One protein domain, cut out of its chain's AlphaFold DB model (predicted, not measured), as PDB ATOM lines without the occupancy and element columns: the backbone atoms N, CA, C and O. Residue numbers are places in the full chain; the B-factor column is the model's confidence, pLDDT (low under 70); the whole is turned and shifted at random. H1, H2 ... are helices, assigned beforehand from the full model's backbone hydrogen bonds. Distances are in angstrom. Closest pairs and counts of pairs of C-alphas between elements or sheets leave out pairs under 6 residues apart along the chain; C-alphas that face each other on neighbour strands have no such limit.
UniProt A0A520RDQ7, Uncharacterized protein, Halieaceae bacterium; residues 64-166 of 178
ATOM      1  N   TYR A  64     339.548 210.850 290.933       94.19
ATOM      2  CA  TYR A  64     339.849 210.360 292.270       94.19
ATOM      3  C   TYR A  64     340.065 208.851 292.255       94.19
ATOM      4  O   TYR A  64     341.062 208.379 292.807       94.19
ATOM      5  N   ASP A  65     339.190 208.100 291.581       92.94
ATOM      6  CA  ASP A  65     339.363 206.657 291.417       92.94
ATOM      7  C   ASP A  65     340.676 206.327 290.686       92.94
ATOM      8  O   ASP A  65     341.406 205.429 291.110       92.94
ATOM      9  N   GLU A  66     341.050 207.098 289.658       93.50
ATOM     10  CA  GLU A  66     342.359 206.970 288.996       93.50
ATOM     11  C   GLU A  66     343.521 207.165 289.984       93.50
ATOM     12  O   GLU A  66     344.471 206.376 290.008       93.50
ATOM     13  N   GLY A  67     343.420 208.171 290.857       95.19
ATOM     14  CA  GLY A  67     344.408 208.417 291.904       95.19
ATOM     15  C   GLY A  67     344.497 207.283 292.926       95.19
ATOM     16  O   GLY A  67     345.597 206.925 293.350       95.19
ATOM     17  N   VAL A  68     343.367 206.671 293.284       94.81
ATOM     18  CA  VAL A  68     343.304 205.499 294.170       94.81
ATOM     19  C   VAL A  68     343.984 204.287 293.526       94.81
ATOM     20  O   VAL A  68     344.803 203.643 294.185       94.81
ATOM     21  N   LEU A  69     343.722 204.002 292.244       93.00
ATOM     22  CA  LEU A  69     344.385 202.903 291.528       93.00
ATOM     23  C   LEU A  69     345.903 203.121 291.440       93.00
ATOM     24  O   LEU A  69     346.681 202.198 291.689       93.00
ATOM     25  N   ALA A  70     346.327 204.339 291.091       93.69
ATOM     26  CA  ALA A  70     347.739 204.690 290.994       93.69
ATOM     27  C   ALA A  70     348.434 204.588 292.360       93.69
ATOM     28  O   ALA A  70     349.548 204.066 292.452       93.69
ATOM     29  N   LEU A  71     347.766 205.026 293.432       94.56
ATOM     30  CA  LEU A  71     348.301 204.936 294.786       94.56
ATOM     31  C   LEU A  71     348.463 203.480 295.225       94.56
ATOM     32  O   LEU A  71     349.526 203.120 295.724       94.56
ATOM     33  N   ALA A  72     347.454 202.638 294.989       92.44
ATOM     34  CA  ALA A  72     347.513 201.204 295.276       92.44
ATOM     35  C   ALA A  72     348.616 200.483 294.482       92.44
ATOM     36  O   ALA A  72     349.175 199.501 294.959       92.44
ATOM     37  N   ALA A  73     348.974 200.990 293.301       90.62
ATOM     38  CA  ALA A  73     350.086 200.491 292.494       90.62
ATOM     39  C   ALA A  73     351.466 201.059 292.901       90.62
ATOM     40  O   ALA A  73     352.459 200.780 292.226       90.62
ATOM     41  N   GLY A  74     351.546 201.882 293.953       90.62
ATOM     42  CA  GLY A  74     352.779 202.559 294.388       90.62
ATOM     43  C   GLY A  74     353.260 203.661 293.439       90.62
ATOM     44  O   GLY A  74     354.400 204.112 293.524       90.62
ATOM     45  N   GLN A  75     352.412 204.117 292.517       93.88
ATOM     46  CA  GLN A  75     352.727 205.185 291.570       93.88
ATOM     47  C   GLN A  75     352.402 206.550 292.192       93.88
ATOM     48  O   GLN A  75     351.473 207.237 291.769       93.88
ATOM     49  N   TYR A  76     353.154 206.954 293.220       94.88
ATOM     50  CA  TYR A  76     352.813 208.120 294.050       94.88
ATOM     51  C   TYR A  76     352.695 209.435 293.270       94.88
ATOM     52  O   TYR A  76     351.769 210.205 293.512       94.88
ATOM     53  N   GLU A  77     353.587 209.693 292.311       96.38
ATOM     54  CA  GLU A  77     353.509 210.899 291.472       96.38
ATOM     55  C   GLU A  77     352.259 210.900 290.578       96.38
ATOM     56  O   GLU A  77     351.565 211.914 290.490       96.38
ATOM     57  N   ALA A  78     351.924 209.756 289.970       96.75
ATOM     58  CA  ALA A  78     350.720 209.620 289.152       96.75
ATOM     59  C   ALA A  78     349.448 209.783 289.999       96.75
ATOM     60  O   ALA A  78     348.542 210.520 289.616       96.75
ATOM     61  N   ALA A  79     349.426 209.193 291.198       97.25
ATOM     62  CA  ALA A  79     348.335 209.357 292.150       97.25
ATOM     63  C   ALA A  79     348.123 210.830 292.526       97.25
ATOM     64  O   ALA A  79     347.006 211.339 292.472       97.25
ATOM     65  N   ARG A  80     349.204 211.552 292.852       97.75
ATOM     66  CA  ARG A  80     349.141 212.982 293.191       97.75
ATOM     67  C   ARG A  80     348.672 213.844 292.020       97.75
ATOM     68  O   ARG A  80     347.923 214.793 292.242       97.75
ATOM     69  N   ALA A  81     349.073 213.518 290.793       98.12
ATOM     70  CA  ALA A  81     348.585 214.208 289.601       98.12
ATOM     71  C   ALA A  81     347.073 214.001 289.400       98.12
ATOM     72  O   ALA A  81     346.351 214.970 289.159       98.12
ATOM     73  N   ALA A  82     346.585 212.772 289.577       97.50
ATOM     74  CA  ALA A  82     345.165 212.446 289.474       97.50
ATOM     75  C   ALA A  82     344.331 213.132 290.574       97.50
ATOM     76  O   ALA A  82     343.325 213.775 290.277       97.50
ATOM     77  N   PHE A  83     344.801 213.145 291.829       97.50
ATOM     78  CA  PHE A  83     344.138 213.897 292.904       97.50
ATOM     79  C   PHE A  83     344.116 215.409 292.644       97.50
ATOM     80  O   PHE A  83     343.131 216.072 292.966       97.50
ATOM     81  N   ALA A  84     345.158 215.973 292.029       96.94
ATOM     82  CA  ALA A  84     345.154 217.377 291.625       96.94
ATOM     83  C   ALA A  84     344.133 217.659 290.507       96.94
ATOM     84  O   ALA A  84     343.465 218.693 290.536       96.94
ATOM     85  N   ALA A  85     343.972 216.736 289.555       95.62
ATOM     86  CA  ALA A  85     342.933 216.826 288.530       95.62
ATOM     87  C   ALA A  85     341.524 216.720 289.142       95.62
ATOM     88  O   ALA A  85     340.654 217.520 288.802       95.62
ATOM     89  N   TYR A  86     341.325 215.814 290.108       95.31
ATOM     90  CA  TYR A  86     340.088 215.721 290.884       95.31
ATOM     91  C   TYR A  86     339.785 217.033 291.616       95.31
ATOM     92  O   TYR A  86     338.688 217.569 291.467       95.31
ATOM     93  N   ALA A  87     340.771 217.629 292.300       94.94
ATOM     94  CA  ALA A  87     340.631 218.923 292.978       94.94
ATOM     95  C   ALA A  87     340.131 220.045 292.049       94.94
ATOM     96  O   ALA A  87     339.368 220.914 292.470       94.94
ATOM     97  N   ALA A  88     340.556 220.024 290.782       93.50
ATOM     98  CA  ALA A  88     340.193 221.022 289.782       93.50
ATOM     99  C   ALA A  88     338.757 220.875 289.238       93.50
ATOM    100  O   ALA A  88     338.279 221.789 288.567       93.50
ATOM    101  N   SER A  89     338.053 219.774 289.537       87.75
ATOM    102  CA  SER A  89     336.671 219.542 289.081       87.75
ATOM    103  C   SER A  89     335.624 220.448 289.757       87.75
ATOM    104  O   SER A  89     334.528 220.616 289.228       87.75
ATOM    105  N   GLY A  90     335.971 221.099 290.876       75.50
ATOM    106  CA  GLY A  90     335.215 222.233 291.427       75.50
ATOM    107  C   GLY A  90     333.975 221.898 292.267       75.50
ATOM    108  O   GLY A  90     333.174 222.796 292.521       75.50
ATOM    109  N   GLY A  91     333.808 220.650 292.716       80.88
ATOM    110  CA  GLY A  91     332.736 220.266 293.644       80.88
ATOM    111  C   GLY A  91     332.968 220.728 295.092       80.88
ATOM    112  O   GLY A  91     334.098 220.979 295.520       80.88
ATOM    113  N   GLU A  92     331.893 220.823 295.877       82.00
ATOM    114  CA  GLU A  92     331.986 221.091 297.317       82.00
ATOM    115  C   GLU A  92     332.734 219.943 298.021       82.00
ATOM    116  O   GLU A  92     332.470 218.772 297.769       82.00
ATOM    117  N   GLY A  93     333.717 220.260 298.869       84.00
ATOM    118  CA  GLY A  93     334.517 219.260 299.599       84.00
ATOM    119  C   GLY A  93     335.625 218.563 298.793       84.00
ATOM    120  O   GLY A  93     336.600 218.099 299.388       84.00
ATOM    121  N   VAL A  94     335.559 218.592 297.459       92.06
ATOM    122  CA  VAL A  94     336.503 217.923 296.540       92.06
ATOM    123  C   VAL A  94     337.962 218.342 296.771       92.06
ATOM    124  O   VAL A  94     338.863 217.505 296.818       92.06
ATOM    125  N   ALA A  95     338.218 219.635 296.992       92.38
ATOM    126  CA  ALA A  95     339.572 220.131 297.247       92.38
ATOM    127  C   ALA A  95     340.167 219.604 298.568       92.38
ATOM    128  O   ALA A  95     341.358 219.297 298.637       92.38
ATOM    129  N   ALA A  96     339.347 219.495 299.618       94.06
ATOM    130  CA  ALA A  96     339.789 218.988 300.916       94.06
ATOM    131  C   ALA A  96     340.075 217.483 300.850       94.06
ATOM    132  O   ALA A  96     341.091 217.021 301.368       94.06
ATOM    133  N   GLU A  97     339.219 216.736 300.155       95.50
ATOM    134  CA  GLU A  97     339.414 215.310 299.912       95.50
ATOM    135  C   GLU A  97     340.691 215.040 299.098       95.50
ATOM    136  O   GLU A  97     341.544 214.256 299.522       95.50
ATOM    137  N   ALA A  98     340.892 215.754 297.986       96.38
ATOM    138  CA  ALA A  98     342.111 215.655 297.183       96.38
ATOM    139  C   ALA A  98     343.381 215.977 297.990       96.38
ATOM    140  O   ALA A  98     344.419 215.323 297.833       96.38
ATOM    141  N   ALA A  99     343.314 216.976 298.877       96.38
ATOM    142  CA  ALA A  99     344.424 217.349 299.747       96.38
ATOM    143  C   ALA A  99     344.746 216.256 300.780       96.38
ATOM    144  O   ALA A  99     345.925 215.976 301.035       96.38
ATOM    145  N   ALA A 100     343.722 215.610 301.347       97.44
ATOM    146  CA  ALA A 100     343.894 214.477 302.250       97.44
ATOM    147  C   ALA A 100     344.548 213.288 301.529       97.44
ATOM    148  O   ALA A 100     345.569 212.777 301.996       97.44
ATOM    149  N   ALA A 101     344.045 212.919 300.348       96.75
ATOM    150  CA  ALA A 101     344.594 211.833 299.537       96.75
ATOM    151  C   ALA A 101     346.044 212.106 299.088       96.75
ATOM    152  O   ALA A 101     346.922 211.248 299.192       96.75
ATOM    153  N   THR A 102     346.344 213.348 298.693       97.56
ATOM    154  CA  THR A 102     347.711 213.785 298.357       97.56
ATOM    155  C   THR A 102     348.650 213.715 299.563       97.56
ATOM    156  O   THR A 102     349.821 213.349 299.433       97.56
ATOM    157  N   THR A 103     348.153 214.054 300.755       98.00
ATOM    158  CA  THR A 103     348.930 213.950 301.995       98.00
ATOM    159  C   THR A 103     349.225 212.496 302.334       98.00
ATOM    160  O   THR A 103     350.374 212.182 302.642       98.00
ATOM    161  N   LEU A 104     348.230 211.612 302.224       96.94
ATOM    162  CA  LEU A 104     348.406 210.175 302.414       96.94
ATOM    163  C   LEU A 104     349.460 209.608 301.453       96.94
ATOM    164  O   LEU A 104     350.397 208.956 301.904       96.94
ATOM    165  N   SER A 105     349.362 209.928 300.159       96.62
ATOM    166  CA  SER A 105     350.338 209.511 299.144       96.62
ATOM    167  C   SER A 105     351.775 209.875 299.534       96.62
ATOM    168  O   SER A 105     352.655 209.019 299.518       96.62
ATOM    169  N   ARG A 106     352.004 211.114 299.991       96.31
ATOM    170  CA  ARG A 106     353.328 211.558 300.454       96.31
ATOM    171  C   ARG A 106     353.816 210.783 301.680       96.31
ATOM    172  O   ARG A 106     355.008 210.518 301.793       96.31
ATOM    173  N   ARG A 107     352.925 210.460 302.622       94.62
ATOM    174  CA  ARG A 107     353.288 209.698 303.829       94.62
ATOM    175  C   ARG A 107     353.698 208.272 303.484       94.62
ATOM    176  O   ARG A 107     354.717 207.818 303.991       94.62
ATOM    177  N   LEU A 108     352.950 207.614 302.602       94.00
ATOM    178  CA  LEU A 108     353.266 206.267 302.126       94.00
ATOM    179  C   LEU A 108     354.596 206.235 301.356       94.00
ATOM    180  O   LEU A 108     355.420 205.361 301.596       94.00
ATOM    181  N   GLU A 109     354.851 207.238 300.510       94.00
ATOM    182  CA  GLU A 109     356.130 207.389 299.800       94.00
ATOM    183  C   GLU A 109     357.314 207.586 300.763       94.00
ATOM    184  O   GLU A 109     358.347 206.932 300.633       94.00
ATOM    185  N   GLN A 110     357.166 208.458 301.768       91.56
ATOM    186  CA  GLN A 110     358.194 208.699 302.791       91.56
ATOM    187  C   GLN A 110     358.470 207.464 303.647       91.56
ATOM    188  O   GLN A 110     359.616 207.217 304.016       91.56
ATOM    189  N   GLY A 111     357.418 206.711 303.961       85.56
ATOM    190  CA  GLY A 111     357.485 205.470 304.718       85.56
ATOM    191  C   GLY A 111     358.037 204.283 303.934       85.56
ATOM    192  O   GLY A 111     358.161 203.210 304.511       85.56
ATOM    193  N   GLN A 112     358.351 204.457 302.642       80.50
ATOM    194  CA  GLN A 112     358.771 203.381 301.737       80.50
ATOM    195  C   GLN A 112     357.787 202.198 301.717       80.50
ATOM    196  O   GLN A 112     358.192 201.059 301.489       80.50
ATOM    197  N   SER A 113     356.498 202.455 301.959       73.69
ATOM    198  CA  SER A 113     355.471 201.415 302.025       73.69
ATOM    199  C   SER A 113     355.300 200.777 300.650       73.69
ATOM    200  O   SER A 113     354.725 201.390 299.754       73.69
ATOM    201  N   ALA A 114     355.811 199.564 300.447       66.50
ATOM    202  CA  ALA A 114     355.707 198.904 299.155       66.50
ATOM    203  C   ALA A 114     354.247 198.498 298.882       66.50
ATOM    204  O   ALA A 114     353.586 197.954 299.767       66.50
ATOM    205  N   PRO A 115     353.722 198.712 297.663       62.34
ATOM    206  CA  PRO A 115     352.410 198.195 297.314       62.34
ATOM    207  C   PRO A 115     352.414 196.668 297.388       62.34
ATOM    208  O   PRO A 115     353.266 195.996 296.796       62.34
ATOM    209  N   LEU A 116     351.431 196.110 298.092       62.88
ATOM    210  CA  LEU A 116     351.169 194.679 298.047       62.88
ATOM    211  C   LEU A 116     350.706 194.339 296.630       62.88
ATOM    212  O   LEU A 116     349.829 194.996 296.069       62.88
ATOM    213  N   VAL A 117     351.325 193.334 296.009       58.22
ATOM    214  CA  VAL A 117     350.980 192.923 294.643       58.22
ATOM    215  C   VAL A 117     349.617 192.234 294.676       58.22
ATOM    216  O   VAL A 117     349.527 191.015 294.819       58.22
ATOM    217  N   ILE A 118     348.545 193.011 294.544       56.09
ATOM    218  CA  ILE A 118     347.183 192.495 294.431       56.09
ATOM    219  C   ILE A 118     346.613 192.922 293.079       56.09
ATOM    220  O   ILE A 118     346.738 194.075 292.672       56.09
ATOM    221  N   GLN A 119     346.032 191.972 292.335       57.06
ATOM    222  CA  GLN A 119     345.473 192.248 291.006       57.06
ATOM    223  C   GLN A 119     344.441 193.371 291.102       57.06
ATOM    224  O   GLN A 119     343.501 193.263 291.886       57.06
ATOM    225  N   ASN A 120     344.663 194.426 290.323       56.94
ATOM    226  CA  ASN A 120     344.062 195.732 290.518       56.94
ATOM    227  C   ASN A 120     342.607 195.780 290.015       56.94
ATOM    228  O   ASN A 120     342.361 195.895 288.816       56.94
ATOM    229  N   ASP A 121     341.653 195.692 290.940       66.06
ATOM    230  CA  ASP A 121     340.297 196.217 290.774       66.06
ATOM    231  C   ASP A 121     340.082 197.369 291.784       66.06
ATOM    232  O   ASP A 121     340.819 197.484 292.771       66.06
ATOM    233  N   ASN A 122     339.119 198.269 291.534       66.12
ATOM    234  CA  ASN A 122     338.920 199.472 292.365       66.12
ATOM    235  C   ASN A 122     338.638 199.111 293.840       66.12
ATOM    236  O   ASN A 122     339.215 199.690 294.765       66.12
ATOM    237  N   GLN A 123     337.816 198.086 294.083       68.69
ATOM    238  CA  GLN A 123     337.471 197.661 295.441       68.69
ATOM    239  C   GLN A 123     338.706 197.169 296.211       68.69
ATOM    240  O   GLN A 123     338.888 197.480 297.391       68.69
ATOM    241  N   ARG A 124     339.596 196.449 295.536       81.44
ATOM    242  CA  ARG A 124     340.833 195.915 296.096       81.44
ATOM    243  C   ARG A 124     341.936 196.962 296.225       81.44
ATOM    244  O   ARG A 124     342.773 196.830 297.117       81.44
ATOM    245  N   SER A 125     341.911 198.032 295.430       86.81
ATOM    246  CA  SER A 125     342.837 199.162 295.594       86.81
ATOM    247  C   SER A 125     342.709 199.818 296.967       86.81
ATOM    248  O   SER A 125     343.712 200.087 297.624       86.81
ATOM    249  N   ARG A 126     341.482 200.000 297.467       89.12
ATOM    250  CA  ARG A 126     341.249 200.573 298.807       89.12
ATOM    251  C   ARG A 126     341.746 199.657 299.929       89.12
ATOM    252  O   ARG A 126     342.313 200.143 300.908       89.12
ATOM    253  N   VAL A 127     341.579 198.342 299.770       90.38
ATOM    254  CA  VAL A 127     342.130 197.341 300.703       90.38
ATOM    255  C   VAL A 127     343.657 197.405 300.704       90.38
ATOM    256  O   VAL A 127     344.249 197.555 301.766       90.38
ATOM    257  N   THR A 128     344.272 197.426 299.520       90.00
ATOM    258  CA  THR A 128     345.731 197.539 299.353       90.00
ATOM    259  C   THR A 128     346.273 198.794 300.041       90.00
ATOM    260  O   THR A 128     347.251 198.733 300.778       90.00
ATOM    261  N   ILE A 129     345.612 199.946 299.869       92.31
ATOM    262  CA  ILE A 129     345.999 201.193 300.549       92.31
ATOM    263  C   ILE A 129     345.873 201.071 302.066       92.31
ATOM    264  O   ILE A 129     346.746 201.548 302.790       92.31
ATOM    265  N   THR A 130     344.820 200.420 302.556       92.06
ATOM    266  CA  THR A 130     344.636 200.191 303.996       92.06
ATOM    267  C   THR A 130     345.766 199.334 304.563       92.06
ATOM    268  O   THR A 130     346.322 199.669 305.605       92.06
ATOM    269  N   GLU A 131     346.150 198.268 303.866       90.81
ATOM    270  CA  GLU A 131     347.257 197.401 304.274       90.81
ATOM    271  C   GLU A 131     348.599 198.149 304.271       90.81
ATOM    272  O   GLU A 131     349.334 198.063 305.254       90.81
ATOM    273  N   MET A 132     348.874 198.973 303.251       92.00
ATOM    274  CA  MET A 132     350.064 199.839 303.226       92.00
ATOM    275  C   MET A 132     350.108 200.809 304.419       92.00
ATOM    276  O   MET A 132     351.169 201.051 304.994       92.00
ATOM    277  N   VAL A 133     348.960 201.372 304.820       94.50
ATOM    278  CA  VAL A 133     348.874 202.253 305.998       94.50
ATOM    279  C   VAL A 133     349.139 201.486 307.292       94.50
ATOM    280  O   VAL A 133     349.829 202.005 308.168       94.50
ATOM    281  N   LEU A 134     348.616 200.266 307.426       93.81
ATOM    282  CA  LEU A 134     348.874 199.426 308.598       93.81
ATOM    283  C   LEU A 134     350.355 199.063 308.711       93.81
ATOM    284  O   LEU A 134     350.917 199.150 309.800       93.81
ATOM    285  N   GLU A 135     351.003 198.725 307.598       91.00
ATOM    286  CA  GLU A 135     352.443 198.454 307.568       91.00
ATOM    287  C   GLU A 135     353.260 199.682 307.989       91.00
ATOM    288  O   GLU A 135     354.169 199.568 308.811       91.00
ATOM    289  N   LEU A 136     352.886 200.876 307.515       92.56
ATOM    290  CA  LEU A 136     353.518 202.125 307.944       92.56
ATOM    291  C   LEU A 136     353.377 202.365 309.456       92.56
ATOM    292  O   LEU A 136     354.326 202.814 310.097       92.56
ATOM    293  N   ILE A 137     352.210 202.072 310.038       94.44
ATOM    294  CA  ILE A 137     351.992 202.201 311.487       94.44
ATOM    295  C   ILE A 137     352.904 201.237 312.250       94.44
ATOM    296  O   ILE A 137     353.596 201.666 313.170       94.44
ATOM    297  N   VAL A 138     352.964 199.969 311.835       93.44
ATOM    298  CA  VAL A 138     353.826 198.956 312.466       93.44
ATOM    299  C   VAL A 138     355.301 199.357 312.389       93.44
ATOM    300  O   VAL A 138     356.024 199.235 313.379       93.44
ATOM    301  N   GLN A 139     355.751 199.887 311.248       91.19
ATOM    302  CA  GLN A 139     357.122 200.375 311.097       91.19
ATOM    303  C   GLN A 139     357.416 201.543 312.051       91.19
ATOM    304  O   GLN A 139     358.443 201.543 312.729       91.19
ATOM    305  N   LEU A 140     356.501 202.512 312.160       94.19
ATOM    306  CA  LEU A 140     356.657 203.645 313.077       94.19
ATOM    307  C   LEU A 140     356.689 203.208 314.548       94.19
ATOM    308  O   LEU A 140     357.453 203.765 315.336       94.19
ATOM    309  N   GLU A 141     355.886 202.216 314.933       96.12
ATOM    310  CA  GLU A 141     355.917 201.641 316.282       96.12
ATOM    311  C   GLU A 141     357.260 200.960 316.579       96.12
ATOM    312  O   GLU A 141     357.820 201.144 317.664       96.12
ATOM    313  N   ALA A 142     357.812 200.222 315.613       94.62
ATOM    314  CA  ALA A 142     359.127 199.601 315.739       94.62
ATOM    315  C   ALA A 142     360.245 200.648 315.894       94.62
ATOM    316  O   ALA A 142     361.076 200.528 316.798       94.62
ATOM    317  N   ASP A 143     360.227 201.706 315.079       94.12
ATOM    318  CA  ASP A 143     361.213 202.791 315.136       94.12
ATOM    319  C   ASP A 143     361.153 203.551 316.471       94.12
ATOM    320  O   ASP A 143     362.188 203.873 317.064       94.12
ATOM    321  N   LEU A 144     359.945 203.808 316.993       96.62
ATOM    322  CA  LEU A 144     359.757 204.438 318.304       96.62
ATOM    323  C   LEU A 144     360.314 203.577 319.441       96.62
ATOM    324  O   LEU A 144     360.969 204.107 320.345       96.62
ATOM    325  N   ASN A 145     360.088 202.264 319.395       97.38
ATOM    326  CA  ASN A 145     360.617 201.340 320.396       97.38
ATOM    327  C   ASN A 145     362.148 201.289 320.351       97.38
ATOM    328  O   ASN A 145     362.788 201.463 321.389       97.38
ATOM    329  N   ALA A 146     362.738 201.165 319.161       96.94
ATOM    330  CA  ALA A 146     364.190 201.178 318.991       96.94
ATOM    331  C   ALA A 146     364.818 202.492 319.494       96.94
ATOM    332  O   ALA A 146     365.843 202.489 320.180       96.94
ATOM    333  N   MET A 147     364.180 203.632 319.210       97.81
ATOM    334  CA  MET A 147     364.643 204.934 319.695       97.81
ATOM    335  C   MET A 147     364.531 205.056 321.223       97.81
ATOM    336  O   MET A 147     365.415 205.635 321.859       97.81
ATOM    337  N   SER A 148     363.476 204.501 321.824       97.62
ATOM    338  CA  SER A 148     363.297 204.455 323.280       97.62
ATOM    339  C   SER A 148     364.391 203.629 323.960       97.62
ATOM    340  O   SER A 148     365.013 204.098 324.915       97.62
ATOM    341  N   GLU A 149     364.687 202.438 323.435       97.88
ATOM    342  CA  GLU A 149     365.761 201.572 323.938       97.88
ATOM    343  C   GLU A 149     367.126 202.263 323.852       97.88
ATOM    344  O   GLU A 149     367.854 202.331 324.845       97.88
ATOM    345  N   SER A 150     367.435 202.871 322.702       97.38
ATOM    346  CA  SER A 150     368.680 203.620 322.512       97.38
ATOM    347  C   SER A 150     368.816 204.786 323.499       97.38
ATOM    348  O   SER A 150     369.891 205.020 324.056       97.38
ATOM    349  N   ASN A 151     367.724 205.504 323.774       97.69
ATOM    350  CA  ASN A 151     367.737 206.605 324.731       97.69
ATOM    351  C   ASN A 151     367.998 206.121 326.168       97.69
ATOM    352  O   ASN A 151     368.762 206.752 326.904       97.69
ATOM    353  N   GLN A 152     367.405 204.990 326.561       97.94
ATOM    354  CA  GLN A 152     367.635 204.386 327.875       97.94
ATOM    355  C   GLN A 152     369.084 203.923 328.036       97.94
ATOM    356  O   GLN A 152     369.700 204.192 329.070       97.94
ATOM    357  N   GLU A 153     369.644 203.276 327.012       97.88
ATOM    358  CA  GLU A 153     371.041 202.844 327.015       97.88
ATOM    359  C   GLU A 153     371.990 204.039 327.151       97.88
ATOM    360  O   GLU A 153     372.845 204.055 328.042       97.88
ATOM    361  N   LEU A 154     371.789 205.078 326.336       98.00
ATOM    362  CA  LEU A 154     372.615 206.281 326.374       98.00
ATOM    363  C   LEU A 154     372.507 206.995 327.726       98.00
ATOM    364  O   LEU A 154     373.512 207.433 328.284       98.00
ATOM    365  N   SER A 155     371.303 207.070 328.293       97.81
ATOM    366  CA  SER A 155     371.073 207.657 329.616       97.81
ATOM    367  C   SER A 155     371.799 206.877 330.717       97.81
ATOM    368  O   SER A 155     372.433 207.473 331.591       97.81
ATOM    369  N   ALA A 156     371.766 205.543 330.663       97.56
ATOM    370  CA  ALA A 156     372.488 204.694 331.605       97.56
ATOM    371  C   ALA A 156     374.012 204.825 331.450       97.56
ATOM    372  O   ALA A 156     374.742 204.828 332.446       97.56
ATOM    373  N   GLU A 157     374.514 204.952 330.220       97.88
ATOM    374  CA  GLU A 157     375.934 205.187 329.964       97.88
ATOM    375  C   GLU A 157     376.390 206.546 330.505       97.88
ATOM    376  O   GLU A 157     377.417 206.627 331.186       97.88
ATOM    377  N   LEU A 158     375.616 207.606 330.261       98.12
ATOM    378  CA  LEU A 158     375.900 208.935 330.794       98.12
ATOM    379  C   LEU A 158     375.937 208.921 332.323       98.12
ATOM    380  O   LEU A 158     376.909 209.407 332.900       98.12
ATOM    381  N   ALA A 159     374.972 208.273 332.979       97.12
ATOM    382  CA  ALA A 159     374.965 208.134 334.436       97.12
ATOM    383  C   ALA A 159     376.225 207.421 334.965       97.12
ATOM    384  O   ALA A 159     376.816 207.854 335.956       97.12
ATOM    385  N   LYS A 160     376.690 206.361 334.286       97.50
ATOM    386  CA  LYS A 160     377.945 205.670 334.641       97.50
ATOM    387  C   LYS A 160     379.163 206.578 334.480       97.50
ATOM    388  O   LYS A 160     380.048 206.569 335.336       97.50
ATOM    389  N   ARG A 161     379.226 207.356 333.395       97.44
ATOM    390  CA  ARG A 161     380.325 208.304 333.149       97.44
ATOM    391  C   ARG A 161     380.336 209.419 334.193       97.44
ATOM    392  O   ARG A 161     381.399 209.753 334.704       97.44
ATOM    393  N   GLU A 162     379.174 209.949 334.555       97.56
ATOM    394  CA  GLU A 162     379.050 210.954 335.613       97.56
ATOM    395  C   GLU A 162     379.475 210.418 336.982       97.56
ATOM    396  O   GLU A 162     380.191 211.106 337.709       97.56
ATOM    397  N   ASP A 163     379.082 209.192 337.336       96.44
ATOM    398  CA  ASP A 163     379.503 208.557 338.589       96.44
ATOM    399  C   ASP A 163     381.020 208.316 338.623       96.44
ATOM    400  O   ASP A 163     381.690 208.646 339.602       96.44
ATOM    401  N   ALA A 164     381.602 207.836 337.519       94.88
ATOM    402  CA  ALA A 164     383.049 207.684 337.397       94.88
ATOM    403  C   ALA A 164     383.784 209.027 337.558       94.88
ATOM    404  O   ALA A 164     384.790 209.098 338.265       94.88
ATOM    405  N   LEU A 165     383.267 210.106 336.960       94.44
ATOM    406  CA  LEU A 165     383.828 211.451 337.112       94.44
ATOM    407  C   LEU A 165     383.728 211.964 338.555       94.44
ATOM    408  O   LEU A 165     384.674 212.584 339.040       94.44
ATOM    409  N   LYS A 166     382.625 211.685 339.261       93.50
ATOM    410  CA  LYS A 166     382.475 212.032 340.685       93.50
ATOM    411  C   LYS A 166     383.502 211.303 341.548       93.50
ATOM    412  O   LYS A 166     384.215 211.957 342.303       93.50
TER     413      LYS A 166
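What this domain is: This is residues 64 to 166 of the 178 residues of an uncharacterized protein of Halieaceae bacterium (UniProt A0A520RDQ7). One long helix, H4, reaches out as an arm from a small body, where H1, H2 and H3 fold back and forth beside its first part; residues 141 to 166 stick out. The printed part has 103 residues, is all helix, with four named helices in the order H1 to H4, and is extended: radius of gyration of the C-alphas 20.5 A, spans 69 by 30 by 19 A.

How they stand to each other: H1, residues 64 to 72, and H2, residues 76 to 87, form a hairpin; their closest C-alphas, Gly 67 and Ala 79, are 4.0 A apart. H2 and H3, residues 94 to 110, form another, at a shallow tilt of 8 degrees; their closest C-alphas are Ala 87 and Ala 95, 4.6 A. H4, residues 122 to 166, touches H1 with residues 122 to 129 alone, at a steep tilt of 52 degrees; the closest C-alphas, Ala 72 and Ser 125, are 5.1 A apart. H3 and H4 only just touch, with 3 pairs of C-alphas within 8 A, closest Leu 108 and Val 133, 7.1 A. Each O i to N i+4 pair is within hydrogen-bond range in H1, H2 and H3, and 39 of 41 in H4.

Where its parts are: H1 begins at C-alpha 64 (339.849, 210.360, 292.270). H3 measures 24.4 A, H4 66.3 A, ending at C-alpha 166 (382.475, 212.032, 340.685).

The domain as a whole: The printed part has no cut. The link from H3 to H4 is long; residues 114 to 123 have pLDDT under 70.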